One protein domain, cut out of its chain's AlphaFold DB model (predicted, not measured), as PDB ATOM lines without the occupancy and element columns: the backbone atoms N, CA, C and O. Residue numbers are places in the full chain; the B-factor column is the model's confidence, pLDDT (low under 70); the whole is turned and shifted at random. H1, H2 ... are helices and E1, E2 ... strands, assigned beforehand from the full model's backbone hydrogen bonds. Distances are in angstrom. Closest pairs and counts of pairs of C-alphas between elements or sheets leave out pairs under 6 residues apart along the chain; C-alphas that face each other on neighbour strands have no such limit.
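What this domain is: This is residues 7 to 70 of the 338 residues of an uncharacterized protein of Lactobacillus manihotivorans DSM 13343 = JCM 12514 (UniProt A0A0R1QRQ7). Two helices, H2 and H3, meet end to end at a corner like an L, and the first helix, H1, starts in that corner and touches both of its limbs. A small hairpin of two short strands, E1 and E2, lies toward the far side of the domain from H2, and residues 20 to 21 of the long link from H1 to H2 are paired with E2. The printed part has 64 residues with three named helices and two named strands, in the order H1, H2, H3, E1, E2; the sheet has the order E1 - E2, antiparallel, and the class is mostly helix. The whole is compact, with a radius of gyration of the C-alphas of 11.0 A, and its outline is elongated, spanning 36 by 22 by 20 A.

How they stand to each other: Look first at E1, residues 62 to 64, and E2, residues 67 to 69, an antiparallel hairpin whose directions stand at 157 degrees. Here N 62 and O 69 are 3.0 A apart and N 67 and O 64 are 2.9 A apart, both within hydrogen-bond range. Residues 20 to 21, a stretch too short to be a named strand, are paired antiparallel with residues 68 to 69 of E2. Turn next to H1, residues 7 to 18: its closest C-alpha to E2 is that of Leu 15, 7.0 A from that of Val 69, while H1 and E1 are apart. With residues 7 to 11 alone, H1 touches H2, residues 31 to 41; the closest C-alphas are those of Ala 7 and Ala 36, 4.3 A. Their lines are about perpendicular, at 87 degrees. With residues 8 to 12 alone, H1 touches residues 45 to 49 of H3, itself residues 43 to 57; the closest C-alphas are those of Glu 8 and Ile 49, 6.4 A. These two run the same way at a steep tilt of 46 degrees. H2 and H3 touch only at the corner by their link, the C-alphas of Tyr 40 and Gln 46 coming closest at 5.2 A, and are about perpendicular at 87 degrees. H2 is apart from both strands, and H3 is apart from E2. In H1, H2 and H3 every O i to N i+4 pair is within hydrogen-bond range.

Where its parts are: Find C-alpha 7 at (33.967, 21.709, 97.088); from there H1 runs 16.2 A to His 18. H2 runs 15.4 A from Ala 31 to Gln 41. H3, the longest helix, begins at C-alpha 43, (41.733, 32.019, 92.033), and runs 20.7 A to Phe 57. E1 runs from Gln 62 to Phe 64 and E2 from Asn 67 to Val 69, which you find at (24.668, 35.434, 91.925).

The domain as a whole: The two C-alphas farthest apart, those of Ser 27 and Gly 58, are 35.7 A apart. The printed part has no cut. The link from H1 to H2, residues 19 to 30, is long; those from H2 to H3, H3 to E1 and E1 to E2 are tight. The mean pLDDT of the printed part is 91.2, and no printed residue is under 70.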
ATOM      1  N   ALA A   7      34.255  20.357  96.624       93.88
ATOM      2  CA  ALA A   7      33.967  21.709  97.088       93.88
ATOM      3  C   ALA A   7      33.496  22.627  95.947       93.88
ATOM      4  O   ALA A   7      32.527  23.355  96.114       93.88
ATOM      5  N   GLU A   8      34.120  22.544  94.769       95.00
ATOM      6  CA  GLU A   8      33.702  23.317  93.586       95.00
ATOM      7  C   GLU A   8      32.315  22.907  93.086       95.00
ATOM      8  O   GLU A   8      31.520  23.763  92.709       95.00
ATOM      9  N   ARG A   9      32.003  21.605  93.123       94.56
ATOM     10  CA  ARG A   9      30.666  21.102  92.778       94.56
ATOM     11  C   ARG A   9      29.603  21.640  93.721       94.56
ATOM     12  O   ARG A   9      28.598  22.138  93.236       94.56
ATOM     13  N   ALA A  10      29.877  21.655  95.025       93.44
ATOM     14  CA  ALA A  10      28.959  22.218  96.010       93.44
ATOM     15  C   ALA A  10      28.649  23.705  95.745       93.44
ATOM     16  O   ALA A  10      27.500  24.117  95.871       93.44
ATOM     17  N   VAL A  11      29.640  24.503  95.321       94.81
ATOM     18  CA  VAL A  11      29.414  25.914  94.940       94.81
ATOM     19  C   VAL A  11      28.474  26.010  93.737       94.81
ATOM     20  O   VAL A  11      27.508  26.770  93.763       94.81
ATOM     21  N   ILE A  12      28.728  25.219  92.689       94.81
ATOM     22  CA  ILE A  12      27.893  25.202  91.479       94.81
ATOM     23  C   ILE A  12      26.469  24.743  91.804       94.81
ATOM     24  O   ILE A  12      25.510  25.385  91.393       94.81
ATOM     25  N   GLU A  13      26.320  23.658  92.559       92.00
ATOM     26  CA  GLU A  13      25.025  23.110  92.971       92.00
ATOM     27  C   GLU A  13      24.213  24.127  93.774       92.00
ATOM     28  O   GLU A  13      23.017  24.303  93.516       92.00
ATOM     29  N   GLN A  14      24.859  24.839  94.699       91.75
ATOM     30  CA  GLN A  14      24.211  25.888  95.474       91.75
ATOM     31  C   GLN A  14      23.766  27.041  94.565       91.75
ATOM     32  O   GLN A  14      22.619  27.464  94.650       91.75
ATOM     33  N   LEU A  15      24.602  27.486  93.623       93.19
ATOM     34  CA  LEU A  15      24.225  28.519  92.652       93.19
ATOM     35  C   LEU A  15      23.078  28.084  91.731       93.19
ATOM     36  O   LEU A  15      22.202  28.888  91.434       93.19
ATOM     37  N   LEU A  16      23.040  26.825  91.292       91.38
ATOM     38  CA  LEU A  16      21.951  26.318  90.450       91.38
ATOM     39  C   LEU A  16      20.631  26.160  91.221       91.38
ATOM     40  O   LEU A  16      19.565  26.298  90.625       91.38
ATOM     41  N   THR A  17      20.697  25.882  92.525       88.31
ATOM     42  CA  THR A  17      19.517  25.642  93.377       88.31
ATOM     43  C   THR A  17      18.974  26.936  93.976       88.31
ATOM     44  O   THR A  17      17.787  27.236  93.868       88.31
ATOM     45  N   HIS A  18      19.860  27.708  94.597       91.00
ATOM     46  CA  HIS A  18      19.534  28.888  95.386       91.00
ATOM     47  C   HIS A  18      19.696  30.176  94.585       91.00
ATOM     48  O   HIS A  18      19.086  31.181  94.912       91.00
ATOM     49  N   GLY A  19      20.496  30.174  93.518       91.56
ATOM     50  CA  GLY A  19      20.807  31.379  92.744       91.56
ATOM     51  C   GLY A  19      21.780  32.335  93.434       91.56
ATOM     52  O   GLY A  19      22.176  33.332  92.836       91.56
ATOM     53  N   VAL A  20      22.187  32.030  94.667       93.62
ATOM     54  CA  VAL A  20      23.093  32.823  95.497       93.62
ATOM     55  C   VAL A  20      24.119  31.901  96.150       93.62
ATOM     56  O   VAL A  20      23.788  30.806  96.612       93.62
ATOM     57  N   PHE A  21      25.364  32.365  96.222       94.31
ATOM     58  CA  PHE A  21      26.402  31.779  97.059       94.31
ATOM     59  C   PHE A  21      27.034  32.868  97.929       94.31
ATOM     60  O   PHE A  21      27.558  33.852  97.400       94.31
ATOM     61  N   THR A  22      26.971  32.680  99.250       92.38
ATOM     62  CA  THR A  22      27.477  33.640 100.233       92.38
ATOM     63  C   THR A  22      28.915  33.361 100.624       92.38
ATOM     64  O   THR A  22      29.314  32.207 100.838       92.38
ATOM     65  N   GLY A  23      29.699  34.429 100.712       89.31
ATOM     66  CA  GLY A  23      31.133  34.319 100.858       89.31
ATOM     67  C   GLY A  23      31.631  34.206 102.292       89.31
ATOM     68  O   GLY A  23      32.642  33.534 102.539       89.31
ATOM     69  N   THR A  24      30.910  34.813 103.233       90.19
ATOM     70  CA  THR A  24      31.296  34.872 104.640       90.19
ATOM     71  C   THR A  24      31.157  33.502 105.304       90.19
ATOM     72  O   THR A  24      30.225  32.740 105.034       90.19
ATOM     73  N   LYS A  25      32.114  33.163 106.175       88.81
ATOM     74  CA  LYS A  25      32.090  31.943 106.992       88.81
ATOM     75  C   LYS A  25      31.538  32.268 108.374       88.81
ATOM     76  O   LYS A  25      32.014  33.209 109.004       88.81
ATOM     77  N   THR A  26      30.601  31.463 108.853       82.50
ATOM     78  CA  THR A  26      30.063  31.549 110.216       82.50
ATOM     79  C   THR A  26      30.464  30.308 111.018       82.50
ATOM     80  O   THR A  26      30.823  29.270 110.453       82.50
ATOM     81  N   SER A  27      30.501  30.431 112.344       79.56
ATOM     82  CA  SER A  27      31.026  29.403 113.260       79.56
ATOM     83  C   SER A  27      30.170  28.133 113.325       79.56
ATOM     84  O   SER A  27      30.674  27.068 113.673       79.56
ATOM     85  N   ASP A  28      28.897  28.231 112.960       82.25
ATOM     86  CA  ASP A  28      27.906  27.155 112.894       82.25
ATOM     87  C   ASP A  28      27.975  26.342 111.584       82.25
ATOM     88  O   ASP A  28      27.342  25.287 111.456       82.25
ATOM     89  N   MET A  29      28.771  26.781 110.600       85.56
ATOM     90  CA  MET A  29      28.864  26.101 109.309       85.56
ATOM     91  C   MET A  29      29.511  24.718 109.410       85.56
ATOM     92  O   MET A  29      30.590  24.514 109.966       85.56
ATOM     93  N   LYS A  30      28.904  23.749 108.720       90.44
ATOM     94  CA  LYS A  30      29.485  22.411 108.540       90.44
ATOM     95  C   LYS A  30      30.787  22.480 107.731       90.44
ATOM     96  O   LYS A  30      30.921  23.279 106.805       90.44
ATOM     97  N   ALA A  31      31.702  21.538 107.977       88.50
ATOM     98  CA  ALA A  31      33.005  21.468 107.301       88.50
ATOM     99  C   ALA A  31      32.928  21.495 105.760       88.50
ATOM    100  O   ALA A  31      33.756  22.128 105.110       88.50
ATOM    101  N   GLY A  32      31.914  20.856 105.164       88.88
ATOM    102  CA  GLY A  32      31.702  20.896 103.712       88.88
ATOM    103  C   GLY A  32      31.364  22.295 103.181       88.88
ATOM    104  O   GLY A  32      31.884  22.688 102.140       88.88
ATOM    105  N   ALA A  33      30.553  23.059 103.917       88.31
ATOM    106  CA  ALA A  33      30.177  24.427 103.567       88.31
ATOM    107  C   ALA A  33      31.358  25.402 103.724       88.31
ATOM    108  O   ALA A  33      31.517  26.311 102.907       88.31
ATOM    109  N   MET A  34      32.221  25.176 104.719       91.38
ATOM    110  CA  MET A  34      33.487  25.905 104.860       91.38
ATOM    111  C   MET A  34      34.446  25.597 103.703       91.38
ATOM    112  O   MET A  34      34.976  26.519 103.091       91.38
ATOM    113  N   ALA A  35      34.602  24.321 103.336       92.06
ATOM    114  CA  ALA A  35      35.468  23.910 102.231       92.06
ATOM    115  C   ALA A  35      34.995  24.444 100.866       92.06
ATOM    116  O   ALA A  35      35.824  24.821 100.040       92.06
ATOM    117  N   ALA A  36      33.678  24.501 100.627       92.44
ATOM    118  CA  ALA A  36      33.106  25.163  99.453       92.44
ATOM    119  C   ALA A  36      33.504  26.644  99.416       92.44
ATOM    120  O   ALA A  36      33.946  27.134  98.374       92.44
ATOM    121  N   ARG A  37      33.445  27.322 100.573       93.12
ATOM    122  CA  ARG A  37      33.867  28.718 100.704       93.12
ATOM    123  C   ARG A  37      35.357  28.914 100.418       93.12
ATOM    124  O   ARG A  37      35.745  29.762  99.625       93.12
ATOM    125  N   ASP A  38      36.195  28.045 100.971       91.19
ATOM    126  CA  ASP A  38      37.633  28.037 100.685       91.19
ATOM    127  C   ASP A  38      37.958  27.782  99.212       91.19
ATOM    128  O   ASP A  38      38.941  28.309  98.687       91.19
ATOM    129  N   ALA A  39      37.177  26.934  98.543       88.81
ATOM    130  CA  ALA A  39      37.409  26.601  97.148       88.81
ATOM    131  C   ALA A  39      37.128  27.794  96.230       88.81
ATOM    132  O   ALA A  39      37.960  28.082  95.371       88.81
ATOM    133  N   TYR A  40      36.014  28.509  96.414       87.88
ATOM    134  CA  TYR A  40      35.697  29.651  95.548       87.88
ATOM    135  C   TYR A  40      36.509  30.913  95.899       87.88
ATOM    136  O   TYR A  40      36.720  31.745  95.026       87.88
ATOM    137  N   GLN A  41      37.025  31.065  97.124       88.25
ATOM    138  CA  GLN A  41      37.918  32.190  97.459       88.25
ATOM    139  C   GLN A  41      39.296  32.077  96.784       88.25
ATOM    140  O   GLN A  41      40.040  33.052  96.690       88.25
ATOM    141  N   LYS A  42      39.660  30.892  96.274       91.06
ATOM    142  CA  LYS A  42      40.931  30.668  95.574       91.06
ATOM    143  C   LYS A  42      40.804  30.977  94.077       91.06
ATOM    144  O   LYS A  42      39.901  30.436  93.434       91.06
ATOM    145  N   PRO A  43      41.768  31.695  93.464       91.62
ATOM    146  CA  PRO A  43      41.733  32.019  92.033       91.62
ATOM    147  C   PRO A  43      41.561  30.806  91.108       91.62
ATOM    148  O   PRO A  43      40.867  30.873  90.095       91.62
ATOM    149  N   GLU A  44      42.173  29.669  91.448       92.31
ATOM    150  CA  GLU A  44      42.006  28.441  90.668       92.31
ATOM    151  C   GLU A  44      40.592  27.863  90.742       92.31
ATOM    152  O   GLU A  44      40.076  27.394  89.725       92.31
ATOM    153  N   GLY A  45      39.972  27.890  91.925       92.38
ATOM    154  CA  GLY A  45      38.602  27.426  92.103       92.38
ATOM    155  C   GLY A  45      37.631  28.311  91.331       92.38
ATOM    156  O   GLY A  45      36.828  27.788  90.562       92.38
ATOM    157  N   GLN A  46      37.795  29.638  91.406       92.56
ATOM    158  CA  GLN A  46      37.018  30.581  90.590       92.56
ATOM    159  C   GLN A  46      37.152  30.279  89.098       92.56
ATOM    160  O   GLN A  46      36.149  30.186  88.397       92.56
ATOM    161  N   ARG A  47      38.379  30.057  88.608       93.31
ATOM    162  CA  ARG A  47      38.625  29.725  87.198       93.31
ATOM    163  C   ARG A  47      37.916  28.439  86.776       93.31
ATOM    164  O   ARG A  47      37.351  28.399  85.685       93.31
ATOM    165  N   ARG A  48      37.943  27.389  87.605       94.44
ATOM    166  CA  ARG A  48      37.285  26.107  87.297       94.44
ATOM    167  C   ARG A  48      35.761  26.228  87.320       94.44
ATOM    168  O   ARG A  48      35.116  25.750  86.390       94.44
ATOM    169  N   ILE A  49      35.202  26.913  88.316       95.00
ATOM    170  CA  ILE A  49      33.755  27.127  88.447       95.00
ATOM    171  C   ILE A  49      33.237  28.010  87.300       95.00
ATOM    172  O   ILE A  49      32.325  27.610  86.579       95.00
ATOM    173  N   ASN A  50      33.861  29.167  87.060       94.19
ATOM    174  CA  ASN A  50      33.498  30.062  85.958       94.19
ATOM    175  C   ASN A  50      33.687  29.400  84.594       94.19
ATOM    176  O   ASN A  50      32.864  29.582  83.702       94.19
ATOM    177  N   GLY A  51      34.745  28.601  84.434       93.94
ATOM    178  CA  GLY A  51      34.976  27.815  83.226       93.94
ATOM    179  C   GLY A  51      33.844  26.827  82.948       93.94
ATOM    180  O   GLY A  51      33.418  26.711  81.800       93.94
ATOM    181  N   TRP A  52      33.318  26.167  83.985       95.06
ATOM    182  CA  TRP A  52      32.163  25.279  83.857       95.06
ATOM    183  C   TRP A  52      30.892  26.051  83.465       95.06
ATOM    184  O   TRP A  52      30.265  25.707  82.466       95.06
ATOM    185  N   PHE A  53      30.555  27.143  84.163       94.12
ATOM    186  CA  PHE A  53      29.384  27.968  83.822       94.12
ATOM    187  C   PHE A  53      29.467  28.535  82.398       94.12
ATOM    188  O   PHE A  53      28.504  28.447  81.635       94.12
ATOM    189  N   ASN A  54      30.636  29.038  81.997       92.56
ATOM    190  CA  ASN A  54      30.851  29.549  80.649       92.56
ATOM    191  C   ASN A  54      30.719  28.446  79.591       92.56
ATOM    192  O   ASN A  54      30.163  28.673  78.523       92.56
ATOM    193  N   GLN A  55      31.184  27.229  79.875       92.56
ATOM    194  CA  GLN A  55      31.000  26.113  78.954       92.56
ATOM    195  C   GLN A  55      29.518  25.752  78.795       92.56
ATOM    196  O   GLN A  55      29.059  25.585  77.666       92.56
ATOM    197  N   VAL A  56      28.780  25.649  79.902       93.06
ATOM    198  CA  VAL A  56      27.389  25.170  79.906       93.06
ATOM    199  C   VAL A  56      26.407  26.232  79.420       93.06
ATOM    200  O   VAL A  56      25.468  25.902  78.705       93.06
ATOM    201  N   PHE A  57      26.621  27.503  79.757       91.56
ATOM    202  CA  PHE A  57      25.645  28.574  79.517       91.56
ATOM    203  C   PHE A  57      26.194  29.763  78.722       91.56
ATOM    204  O   PHE A  57      25.440  30.681  78.414       91.56
ATOM    205  N   GLY A  58      27.495  29.788  78.419       90.12
ATOM    206  CA  GLY A  58      28.138  30.920  77.739       90.12
ATOM    207  C   GLY A  58      28.289  32.164  78.611       90.12
ATOM    208  O   GLY A  58      28.605  33.229  78.096       90.12
ATOM    209  N   ARG A  59      28.023  32.046  79.918       89.38
ATOM    210  CA  ARG A  59      28.054  33.148  80.885       89.38
ATOM    211  C   ARG A  59      28.596  32.670  82.217       89.38
ATOM    212  O   ARG A  59      28.486  31.493  82.543       89.38
ATOM    213  N   MET A  60      29.148  33.595  82.989       91.00
ATOM    214  CA  MET A  60      29.657  33.346  84.338       91.00
ATOM    215  C   MET A  60      28.697  33.940  85.380       91.00
ATOM    216  O   MET A  60      27.974  34.890  85.057       91.00
ATOM    217  N   PRO A  61      28.667  33.415  86.617       91.81
ATOM    218  CA  PRO A  61      27.988  34.070  87.730       91.81
ATOM    219  C   PRO A  61      28.509  35.493  87.939       91.81
ATOM    220  O   PRO A  61      29.696  35.764  87.751       91.81
ATOM    221  N   GLN A  62      27.623  36.402  88.342       91.75
ATOM    222  CA  GLN A  62      28.039  37.744  88.742       91.75
ATOM    223  C   GLN A  62      28.649  37.683  90.136       91.75
ATOM    224  O   GLN A  62      28.138  36.959  90.987       91.75
ATOM    225  N   SER A  63      29.719  38.439  90.370       91.50
ATOM    226  CA  SER A  63      30.470  38.391  91.624       91.50
ATOM    227  C   SER A  63      30.755  39.778  92.188       91.50
ATOM    228  O   SER A  63      31.148  40.675  91.443       91.50
ATOM    229  N   PHE A  64      30.640  39.930  93.504       89.88
ATOM    230  CA  PHE A  64      31.001  41.144  94.240       89.88
ATOM    231  C   PHE A  64      31.339  40.773  95.683       89.88
ATOM    232  O   PHE A  64      30.580  40.040  96.300       89.88
ATOM    233  N   GLN A  65      32.466  41.263  96.215       86.69
ATOM    234  CA  GLN A  65      32.909  40.990  97.594       86.69
ATOM    235  C   GLN A  65      32.796  39.506  97.985       86.69
ATOM    236  O   GLN A  65      32.144  39.169  98.966       86.69
ATOM    237  N   ASP A  66      33.363  38.615  97.168       88.69
ATOM    238  CA  ASP A  66      33.339  37.164  97.399       88.69
ATOM    239  C   ASP A  66      31.932  36.527  97.472       88.69
ATOM    240  O   ASP A  66      31.762  35.381  97.870       88.69
ATOM    241  N   ASN A  67      30.909  37.237  97.008       92.75
ATOM    242  CA  ASN A  67      29.538  36.760  96.906       92.75
ATOM    243  C   ASN A  67      29.142  36.606  95.439       92.75
ATOM    244  O   ASN A  67      29.564  37.411  94.605       92.75
ATOM    245  N   TRP A  68      28.393  35.554  95.102       94.69
ATOM    246  CA  TRP A  68      28.065  35.214  93.713       94.69
ATOM    247  C   TRP A  68      26.556  35.069  93.502       94.69
ATOM    248  O   TRP A  68      25.848  34.533  94.353       94.69
ATOM    249  N   VAL A  69      26.077  35.506  92.335       93.56
ATOM    250  CA  VAL A  69      24.668  35.434  91.925       93.56
ATOM    251  C   VAL A  69      24.526  34.790  90.546       93.56
ATOM    252  O   VAL A  69      25.237  35.126  89.594       93.56
ATOM    253  N   TRP A  70      23.557  33.883  90.434       91.31
ATOM    254  CA  TRP A  70      23.171  33.198  89.206       91.31
ATOM    255  C   TRP A  70      21.646  33.085  89.083       91.31
ATOM    256  O   TRP A  70      21.012  32.256  89.729       91.31
TER     257      TRP A  70